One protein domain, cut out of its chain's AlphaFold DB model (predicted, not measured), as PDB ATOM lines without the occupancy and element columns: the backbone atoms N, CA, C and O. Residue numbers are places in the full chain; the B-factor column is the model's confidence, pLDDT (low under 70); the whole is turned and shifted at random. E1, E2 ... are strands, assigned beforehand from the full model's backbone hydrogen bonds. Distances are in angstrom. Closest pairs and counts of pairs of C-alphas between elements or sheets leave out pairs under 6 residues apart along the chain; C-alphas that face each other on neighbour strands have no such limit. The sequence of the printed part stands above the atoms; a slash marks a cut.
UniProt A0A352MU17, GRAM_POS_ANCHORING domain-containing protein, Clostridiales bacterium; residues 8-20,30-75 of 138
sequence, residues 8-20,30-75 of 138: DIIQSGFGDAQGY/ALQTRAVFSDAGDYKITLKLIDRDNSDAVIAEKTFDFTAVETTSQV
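AT A GLANCE: This is residues 8 to 20 and 30 to 75 of the 138 residues of the protein "GRAM_POS_ANCHORING domain-containing protein" of Clostridiales bacterium (UniProt A0A352MU17). Little regular structure is here: one long two-stranded hairpin, E1 then E2, with loose unnamed stretches such as residues 8 to 20 along one side and a tail, residues 69 to 75, running on past its open end. The printed part has 59 residues, no named helix and two antiparallel strands; its class is all strand, with 23 residues in named elements. It is a rod spanning 51 by 20 by 19 A, only just loose, close to extended, with a radius of gyration of the C-alphas of 15.1 A.

HOW THE PARTS SIT: Look first at E1, residues 41 to 51, and E2, residues 57 to 68: this hairpin is antiparallel at 164 degrees. C-alphas 46 and 63 face each other at 4.2 A. N 43 and O 66, 2.8 A apart, are within hydrogen-bond range.

IN THESE COORDINATES: Find C-alpha 41 at (-37.876, -0.314, -26.926); E1 runs 32.2 A from there. E2 runs 31.0 A to C-alpha 68 at (-36.519, -5.301, -26.753) and bends by 66 degrees at residue 60.

THE WHOLE: The farthest C-alphas, Asn 54 and Val 75, are 52.2 A apart. Residues 21 to 29 are not printed; C-alphas 20 and 30 are 13.7 A apart across this cut. The link E1 to E2 is tight. Look for pLDDT under 70 at residues 8 to 13 and 71 to 75.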
ATOM      1  N   ASP A   8     -19.081  -3.690 -21.447       62.66
ATOM      2  CA  ASP A   8     -20.095  -2.677 -21.713       62.66
ATOM      3  C   ASP A   8     -19.911  -2.134 -23.135       62.66
ATOM      4  O   ASP A   8     -18.935  -1.453 -23.456       62.66
ATOM      5  N   ILE A   9     -20.873  -2.447 -24.000       61.66
ATOM      6  CA  ILE A   9     -20.895  -2.009 -25.398       61.66
ATOM      7  C   ILE A   9     -21.200  -0.510 -25.557       61.66
ATOM      8  O   ILE A   9     -21.107   0.005 -26.670       61.66
ATOM      9  N   ILE A  10     -21.557   0.194 -24.474       59.09
ATOM     10  CA  ILE A  10     -21.749   1.653 -24.457       59.09
ATOM     11  C   ILE A  10     -20.402   2.389 -24.272       59.09
ATOM     12  O   ILE A  10     -20.311   3.598 -24.499       59.09
ATOM     13  N   GLN A  11     -19.325   1.678 -23.920       55.91
ATOM     14  CA  GLN A  11     -17.974   2.243 -23.821       55.91
ATOM     15  C   GLN A  11     -17.195   2.168 -25.147       55.91
ATOM     16  O   GLN A  11     -17.611   1.513 -26.096       55.91
ATOM     17  N   SER A  12     -16.064   2.885 -25.218       58.88
ATOM     18  CA  SER A  12     -15.327   3.314 -26.429       58.88
ATOM     19  C   SER A  12     -14.814   2.236 -27.404       58.88
ATOM     20  O   SER A  12     -14.057   2.564 -28.314       58.88
ATOM     21  N   GLY A  13     -15.213   0.976 -27.263       67.75
ATOM     22  CA  GLY A  13     -14.865  -0.118 -28.165       67.75
ATOM     23  C   GLY A  13     -14.741  -1.447 -27.428       67.75
ATOM     24  O   GLY A  13     -14.668  -1.482 -26.203       67.75
ATOM     25  N   PHE A  14     -14.706  -2.540 -28.186       71.62
ATOM     26  CA  PHE A  14     -14.481  -3.904 -27.704       71.62
ATOM     27  C   PHE A  14     -13.246  -4.487 -28.406       71.62
ATOM     28  O   PHE A  14     -13.086  -4.299 -29.612       71.62
ATOM     29  N   GLY A  15     -12.396  -5.200 -27.662       73.31
ATOM     30  CA  GLY A  15     -11.148  -5.794 -28.160       73.31
ATOM     31  C   GLY A  15      -9.891  -5.213 -27.509       73.31
ATOM     32  O   GLY A  15      -9.965  -4.351 -26.636       73.31
ATOM     33  N   ASP A  16      -8.725  -5.713 -27.918       74.38
ATOM     34  CA  ASP A  16      -7.425  -5.225 -27.453       74.38
ATOM     35  C   ASP A  16      -7.219  -3.763 -27.878       74.38
ATOM     36  O   ASP A  16      -7.443  -3.399 -29.035       74.38
ATOM     37  N   ALA A  17      -6.775  -2.917 -26.947       75.38
ATOM     38  CA  ALA A  17      -6.514  -1.503 -27.207       75.38
ATOM     39  C   ALA A  17      -5.395  -1.277 -28.243       75.38
ATOM     40  O   ALA A  17      -5.380  -0.239 -28.914       75.38
ATOM     41  N   GLN A  18      -4.472  -2.236 -28.369       74.81
ATOM     42  CA  GLN A  18      -3.424  -2.275 -29.394       74.81
ATOM     43  C   GLN A  18      -3.927  -2.830 -30.737       74.81
ATOM     44  O   GLN A  18      -3.186  -2.839 -31.716       74.81
ATOM     45  N   GLY A  19      -5.187  -3.269 -30.804       74.62
ATOM     46  CA  GLY A  19      -5.773  -3.905 -31.974       74.62
ATOM     47  C   GLY A  19      -5.271  -5.333 -32.198       74.62
ATOM     48  O   GLY A  19      -4.481  -5.888 -31.437       74.62
ATOM     49  N   TYR A  20      -5.747  -5.942 -33.281       75.88
ATOM     50  CA  TYR A  20      -5.307  -7.262 -33.729       75.88
ATOM     51  C   TYR A  20      -4.813  -7.157 -35.165       75.88
ATOM     52  O   TYR A  20      -5.393  -6.429 -35.970       75.88
ATOM     53  N   ALA A  30     -15.549 -13.576 -37.363       79.88
ATOM     54  CA  ALA A  30     -16.859 -13.906 -36.818       79.88
ATOM     55  C   ALA A  30     -16.917 -13.491 -35.343       79.88
ATOM     56  O   ALA A  30     -16.100 -13.932 -34.536       79.88
ATOM     57  N   LEU A  31     -17.891 -12.651 -34.994       76.31
ATOM     58  CA  LEU A  31     -18.116 -12.188 -33.626       76.31
ATOM     59  C   LEU A  31     -19.382 -12.840 -33.072       76.31
ATOM     60  O   LEU A  31     -20.445 -12.761 -33.686       76.31
ATOM     61  N   GLN A  32     -19.265 -13.468 -31.905       79.06
ATOM     62  CA  GLN A  32     -20.405 -13.947 -31.130       79.06
ATOM     63  C   GLN A  32     -20.661 -12.955 -30.001       79.06
ATOM     64  O   GLN A  32     -19.905 -12.896 -29.036       79.06
ATOM     65  N   THR A  33     -21.706 -12.146 -30.144       74.88
ATOM     66  CA  THR A  33     -22.060 -11.104 -29.176       74.88
ATOM     67  C   THR A  33     -23.478 -11.312 -28.658       74.88
ATOM     68  O   THR A  33     -24.342 -11.856 -29.347       74.88
ATOM     69  N   ARG A  34     -23.719 -10.880 -27.417       81.62
ATOM     70  CA  ARG A  34     -25.042 -10.856 -26.788       81.62
ATOM     71  C   ARG A  34     -25.314  -9.439 -26.306       81.62
ATOM     72  O   ARG A  34     -24.516  -8.894 -25.552       81.62
ATOM     73  N   ALA A  35     -26.440  -8.869 -26.724       77.81
ATOM     74  CA  ALA A  35     -26.947  -7.616 -26.182       77.81
ATOM     75  C   ALA A  35     -27.934  -7.909 -25.041       77.81
ATOM     76  O   ALA A  35     -28.731  -8.846 -25.131       77.81
ATOM     77  N   VAL A  36     -27.865  -7.119 -23.972       83.81
ATOM     78  CA  VAL A  36     -28.806  -7.150 -22.847       83.81
ATOM     79  C   VAL A  36     -29.390  -5.749 -22.716       83.81
ATOM     80  O   VAL A  36     -28.642  -4.776 -22.695       83.81
ATOM     81  N   PHE A  37     -30.715  -5.655 -22.660       84.62
ATOM     82  CA  PHE A  37     -31.444  -4.391 -22.578       84.62
ATOM     83  C   PHE A  37     -32.124  -4.301 -21.212       84.62
ATOM     84  O   PHE A  37     -32.739  -5.274 -20.775       84.62
ATOM     85  N   SER A  38     -31.978  -3.164 -20.531       85.62
ATOM     86  CA  SER A  38     -32.664  -2.885 -19.261       85.62
ATOM     87  C   SER A  38     -34.127  -2.520 -19.464       85.62
ATOM     88  O   SER A  38     -34.958  -2.829 -18.616       85.62
ATOM     89  N   ASP A  39     -34.429  -1.891 -20.596       87.56
ATOM     90  CA  ASP A  39     -35.729  -1.312 -20.901       87.56
ATOM     91  C   ASP A  39     -36.257  -1.866 -22.224       87.56
ATOM     92  O   ASP A  39     -35.497  -2.279 -23.107       87.56
ATOM     93  N   ALA A  40     -37.582  -1.886 -22.358       91.25
ATOM     94  CA  ALA A  40     -38.217  -2.193 -23.626       91.25
ATOM     95  C   ALA A  40     -38.099  -1.012 -24.592       91.25
ATOM     96  O   ALA A  40     -38.144   0.154 -24.195       91.25
ATOM     97  N   GLY A  41     -37.984  -1.318 -25.880       93.06
ATOM     98  CA  GLY A  41     -37.876  -0.314 -26.926       93.06
ATOM     99  C   GLY A  41     -37.192  -0.832 -28.182       93.06
ATOM    100  O   GLY A  41     -36.697  -1.958 -28.239       93.06
ATOM    101  N   ASP A  42     -37.156   0.028 -29.196       93.44
ATOM    102  CA  ASP A  42     -36.465  -0.235 -30.452       93.44
ATOM    103  C   ASP A  42     -35.042   0.326 -30.412       93.44
ATOM    104  O   ASP A  42     -34.814   1.516 -30.176       93.44
ATOM    105  N   TYR A  43     -34.072  -0.538 -30.696       89.88
ATOM    106  CA  TYR A  43     -32.650  -0.240 -30.651       89.88
ATOM    107  C   TYR A  43     -31.990  -0.501 -32.003       89.88
ATOM    108  O   TYR A  43     -32.301  -1.462 -32.705       89.88
ATOM    109  N   LYS A  44     -31.013   0.343 -32.337       91.81
ATOM    110  CA  LYS A  44     -30.083   0.136 -33.451       91.81
ATOM    111  C   LYS A  44     -28.676   0.015 -32.900       91.81
ATOM    112  O   LYS A  44     -28.186   0.950 -32.271       91.81
ATOM    113  N   ILE A  45     -28.035  -1.119 -33.154       86.88
ATOM    114  CA  ILE A  45     -26.649  -1.374 -32.762       86.88
ATOM    115  C   ILE A  45     -25.799  -1.420 -34.027       86.88
ATOM    116  O   ILE A  45     -26.045  -2.235 -34.913       86.88
ATOM    117  N   THR A  46     -24.779  -0.568 -34.101       88.12
ATOM    118  CA  THR A  46     -23.807  -0.558 -35.199       88.12
ATOM    119  C   THR A  46     -22.457  -1.038 -34.687       88.12
ATOM    120  O   THR A  46     -21.882  -0.433 -33.786       88.12
ATOM    121  N   LEU A  47     -21.936  -2.106 -35.287       85.81
ATOM    122  CA  LEU A  47     -20.588  -2.610 -35.035       85.81
ATOM    123  C   LEU A  47     -19.661  -2.154 -36.160       85.81
ATOM    124  O   LEU A  47     -20.001  -2.300 -37.337       85.81
ATOM    125  N   LYS A  48     -18.495  -1.613 -35.798       87.62
ATOM    126  CA  LYS A  48     -17.472  -1.141 -36.738       87.62
ATOM    127  C   LYS A  48     -16.151  -1.848 -36.482       87.62
ATOM    128  O   LYS A  48     -15.711  -1.942 -35.341       87.62
ATOM    129  N   LEU A  49     -15.522  -2.305 -37.556       85.81
ATOM    130  CA  LEU A  49     -14.132  -2.728 -37.576       85.81
ATOM    131  C   LEU A  49     -13.285  -1.540 -38.031       85.81
ATOM    132  O   LEU A  49     -13.558  -0.979 -39.092       85.81
ATOM    133  N   ILE A  50     -12.287  -1.162 -37.236       86.69
ATOM    134  CA  ILE A  50     -11.450   0.018 -37.477       86.69
ATOM    135  C   ILE A  50      -9.973  -0.350 -37.619       86.69
ATOM    136  O   ILE A  50      -9.506  -1.319 -37.022       86.69
ATOM    137  N   ASP A  51      -9.245   0.458 -38.383       87.12
ATOM    138  CA  ASP A  51      -7.792   0.435 -38.499       87.12
ATOM    139  C   ASP A  51      -7.173   1.426 -37.502       87.12
ATOM    140  O   ASP A  51      -7.236   2.643 -37.692       87.12
ATOM    141  N   ARG A  52      -6.574   0.901 -36.428       84.56
ATOM    142  CA  ARG A  52      -5.934   1.702 -35.370       84.56
ATOM    143  C   ARG A  52      -4.670   2.416 -35.857       84.56
ATOM    144  O   ARG A  52      -4.369   3.501 -35.363       84.56
ATOM    145  N   ASP A  53      -3.963   1.844 -36.832       87.12
ATOM    146  CA  ASP A  53      -2.728   2.416 -37.381       87.12
ATOM    147  C   ASP A  53      -3.026   3.553 -38.371       87.12
ATOM    148  O   ASP A  53      -2.187   4.423 -38.612       87.12
ATOM    149  N   ASN A  54      -4.252   3.591 -38.899       87.38
ATOM    150  CA  ASN A  54      -4.733   4.612 -39.823       87.38
ATOM    151  C   ASN A  54      -5.811   5.514 -39.193       87.38
ATOM    152  O   ASN A  54      -6.857   5.770 -39.791       87.38
ATOM    153  N   SER A  55      -5.553   6.011 -37.978       86.81
ATOM    154  CA  SER A  55      -6.416   6.986 -37.283       86.81
ATOM    155  C   SER A  55      -7.877   6.541 -37.126       86.81
ATOM    156  O   SER A  55      -8.799   7.327 -37.344       86.81
ATOM    157  N   ASP A  56      -8.092   5.280 -36.751       87.38
ATOM    158  CA  ASP A  56      -9.414   4.676 -36.550       87.38
ATOM    159  C   ASP A  56     -10.290   4.655 -37.817       87.38
ATOM    160  O   ASP A  56     -11.522   4.721 -37.744       87.38
ATOM    161  N   ALA A  57      -9.672   4.539 -38.999       88.62
ATOM    162  CA  ALA A  57     -10.396   4.424 -40.263       88.62
ATOM    163  C   ALA A  57     -11.314   3.189 -40.271       88.62
ATOM    164  O   ALA A  57     -10.898   2.087 -39.923       88.62
ATOM    165  N   VAL A  58     -12.571   3.349 -40.694       90.12
ATOM    166  CA  VAL A  58     -13.539   2.241 -40.736       90.12
ATOM    167  C   VAL A  58     -13.216   1.313 -41.907       90.12
ATOM    168  O   VAL A  58     -13.277   1.718 -43.064       90.12
ATOM    169  N   ILE A  59     -12.912   0.054 -41.598       88.12
ATOM    170  CA  ILE A  59     -12.646  -1.017 -42.568       88.12
ATOM    171  C   ILE A  59     -13.958  -1.686 -42.987       88.12
ATOM    172  O   ILE A  59     -14.169  -1.990 -44.160       88.12
ATOM    173  N   ALA A  60     -14.843  -1.932 -42.021       87.06
ATOM    174  CA  ALA A  60     -16.146  -2.542 -42.247       87.06
ATOM    175  C   ALA A  60     -17.134  -2.094 -41.171       87.06
ATOM    176  O   ALA A  60     -16.752  -1.840 -40.029       87.06
ATOM    177  N   GLU A  61     -18.417  -2.049 -41.510       90.69
ATOM    178  CA  GLU A  61     -19.476  -1.768 -40.549       90.69
ATOM    179  C   GLU A  61     -20.722  -2.600 -40.830       90.69
ATOM    180  O   GLU A  61     -20.994  -2.993 -41.968       90.69
ATOM    181  N   LYS A  62     -21.480  -2.882 -39.772       88.94
ATOM    182  CA  LYS A  62     -22.773  -3.548 -39.880       88.94
ATOM    183  C   LYS A  62     -23.712  -3.074 -38.784       88.94
ATOM    184  O   LYS A  62     -23.324  -2.983 -37.621       88.94
ATOM    185  N   THR A  63     -24.951  -2.809 -39.172       91.94
ATOM    186  CA  THR A  63     -26.015  -2.367 -38.270       91.94
ATOM    187  C   THR A  63     -27.047  -3.468 -38.091       91.94
ATOM    188  O   THR A  63     -27.353  -4.205 -39.030       91.94
ATOM    189  N   PHE A  64     -27.562  -3.566 -36.872       89.38
ATOM    190  CA  PHE A  64     -28.560  -4.529 -36.442       89.38
ATOM    191  C   PHE A  64     -29.686  -3.788 -35.727       89.38
ATOM    192  O   PHE A  64     -29.433  -2.960 -34.847       89.38
ATOM    193  N   ASP A  65     -30.916  -4.102 -36.104       93.38
ATOM    194  CA  ASP A  65     -32.124  -3.608 -35.459       93.38
ATOM    195  C   ASP A  65     -32.623  -4.645 -34.449       93.38
ATOM    196  O   ASP A  65     -32.702  -5.836 -34.756       93.38
ATOM    197  N   PHE A  66     -32.967  -4.188 -33.249       88.94
ATOM    198  CA  PHE A  66     -33.527  -5.009 -32.182       88.94
ATOM    199  C   PHE A  66     -34.775  -4.342 -31.624       88.94
ATOM    200  O   PHE A  66     -34.787  -3.134 -31.411       88.94
ATOM    201  N   THR A  67     -35.781  -5.144 -31.299       92.81
ATOM    202  CA  THR A  67     -36.916  -4.710 -30.484       92.81
ATOM    203  C   THR A  67     -36.834  -5.462 -29.167       92.81
ATOM    204  O   THR A  67     -37.040  -6.678 -29.124       92.81
ATOM    205  N   ALA A  68     -36.468  -4.758 -28.099       90.69
ATOM    206  CA  ALA A  68     -36.519  -5.301 -26.753       90.69
ATOM    207  C   ALA A  68     -37.951  -5.179 -26.236       90.69
ATOM    208  O   ALA A  68     -38.567  -4.116 -26.307       90.69
ATOM    209  N   VAL A  69     -38.478  -6.275 -25.708       88.50
ATOM    210  CA  VAL A  69     -39.798  -6.315 -25.079       88.50
ATOM    211  C   VAL A  69     -39.629  -6.463 -23.577       88.50
ATOM    212  O   VAL A  69     -38.663  -7.078 -23.116       88.50
ATOM    213  N   GLU A  70     -40.565  -5.913 -22.804       85.81
ATOM    214  CA  GLU A  70     -40.538  -6.076 -21.356       85.81
ATOM    215  C   GLU A  70     -40.615  -7.562 -21.024       85.81
ATOM    216  O   GLU A  70     -41.584  -8.255 -21.345       85.81
ATOM    217  N   THR A  71     -39.582  -8.061 -20.352       69.81
ATOM    218  CA  THR A  71     -39.654  -9.387 -19.759       69.81
ATOM    219  C   THR A  71     -40.417  -9.238 -18.455       69.81
ATOM    220  O   THR A  71     -39.836  -8.970 -17.402       69.81
ATOM    221  N   THR A  72     -41.739  -9.397 -18.515       59.19
ATOM    222  CA  THR A  72     -42.512  -9.634 -17.299       59.19
ATOM    223  C   THR A  72     -42.006 -10.945 -16.717       59.19
ATOM    224  O   THR A  72     -42.293 -12.027 -17.225       59.19
ATOM    225  N   SER A  73     -41.204 -10.856 -15.654       49.44
ATOM    226  CA  SER A  73     -40.901 -12.004 -14.806       49.44
ATOM    227  C   SER A  73     -42.190 -12.385 -14.089       49.44
ATOM    228  O   SER A  73     -42.396 -12.058 -12.923       49.44
ATOM    229  N   GLN A  74     -43.107 -13.026 -14.810       44.69
ATOM    230  CA  GLN A  74     -44.202 -13.733 -14.183       44.69
ATOM    231  C   GLN A  74     -43.566 -14.935 -13.496       44.69
ATOM    232  O   GLN A  74     -43.243 -15.942 -14.123       44.69
ATOM    233  N   VAL A  75     -43.360 -14.819 -12.187       41.78
ATOM    234  CA  VAL A  75     -43.321 -15.998 -11.329       41.78
ATOM    235  C   VAL A  75     -44.716 -16.600 -11.434       41.78
ATOM    236  O   VAL A  75     -45.620 -16.202 -10.707       41.78
TER     237      VAL A  75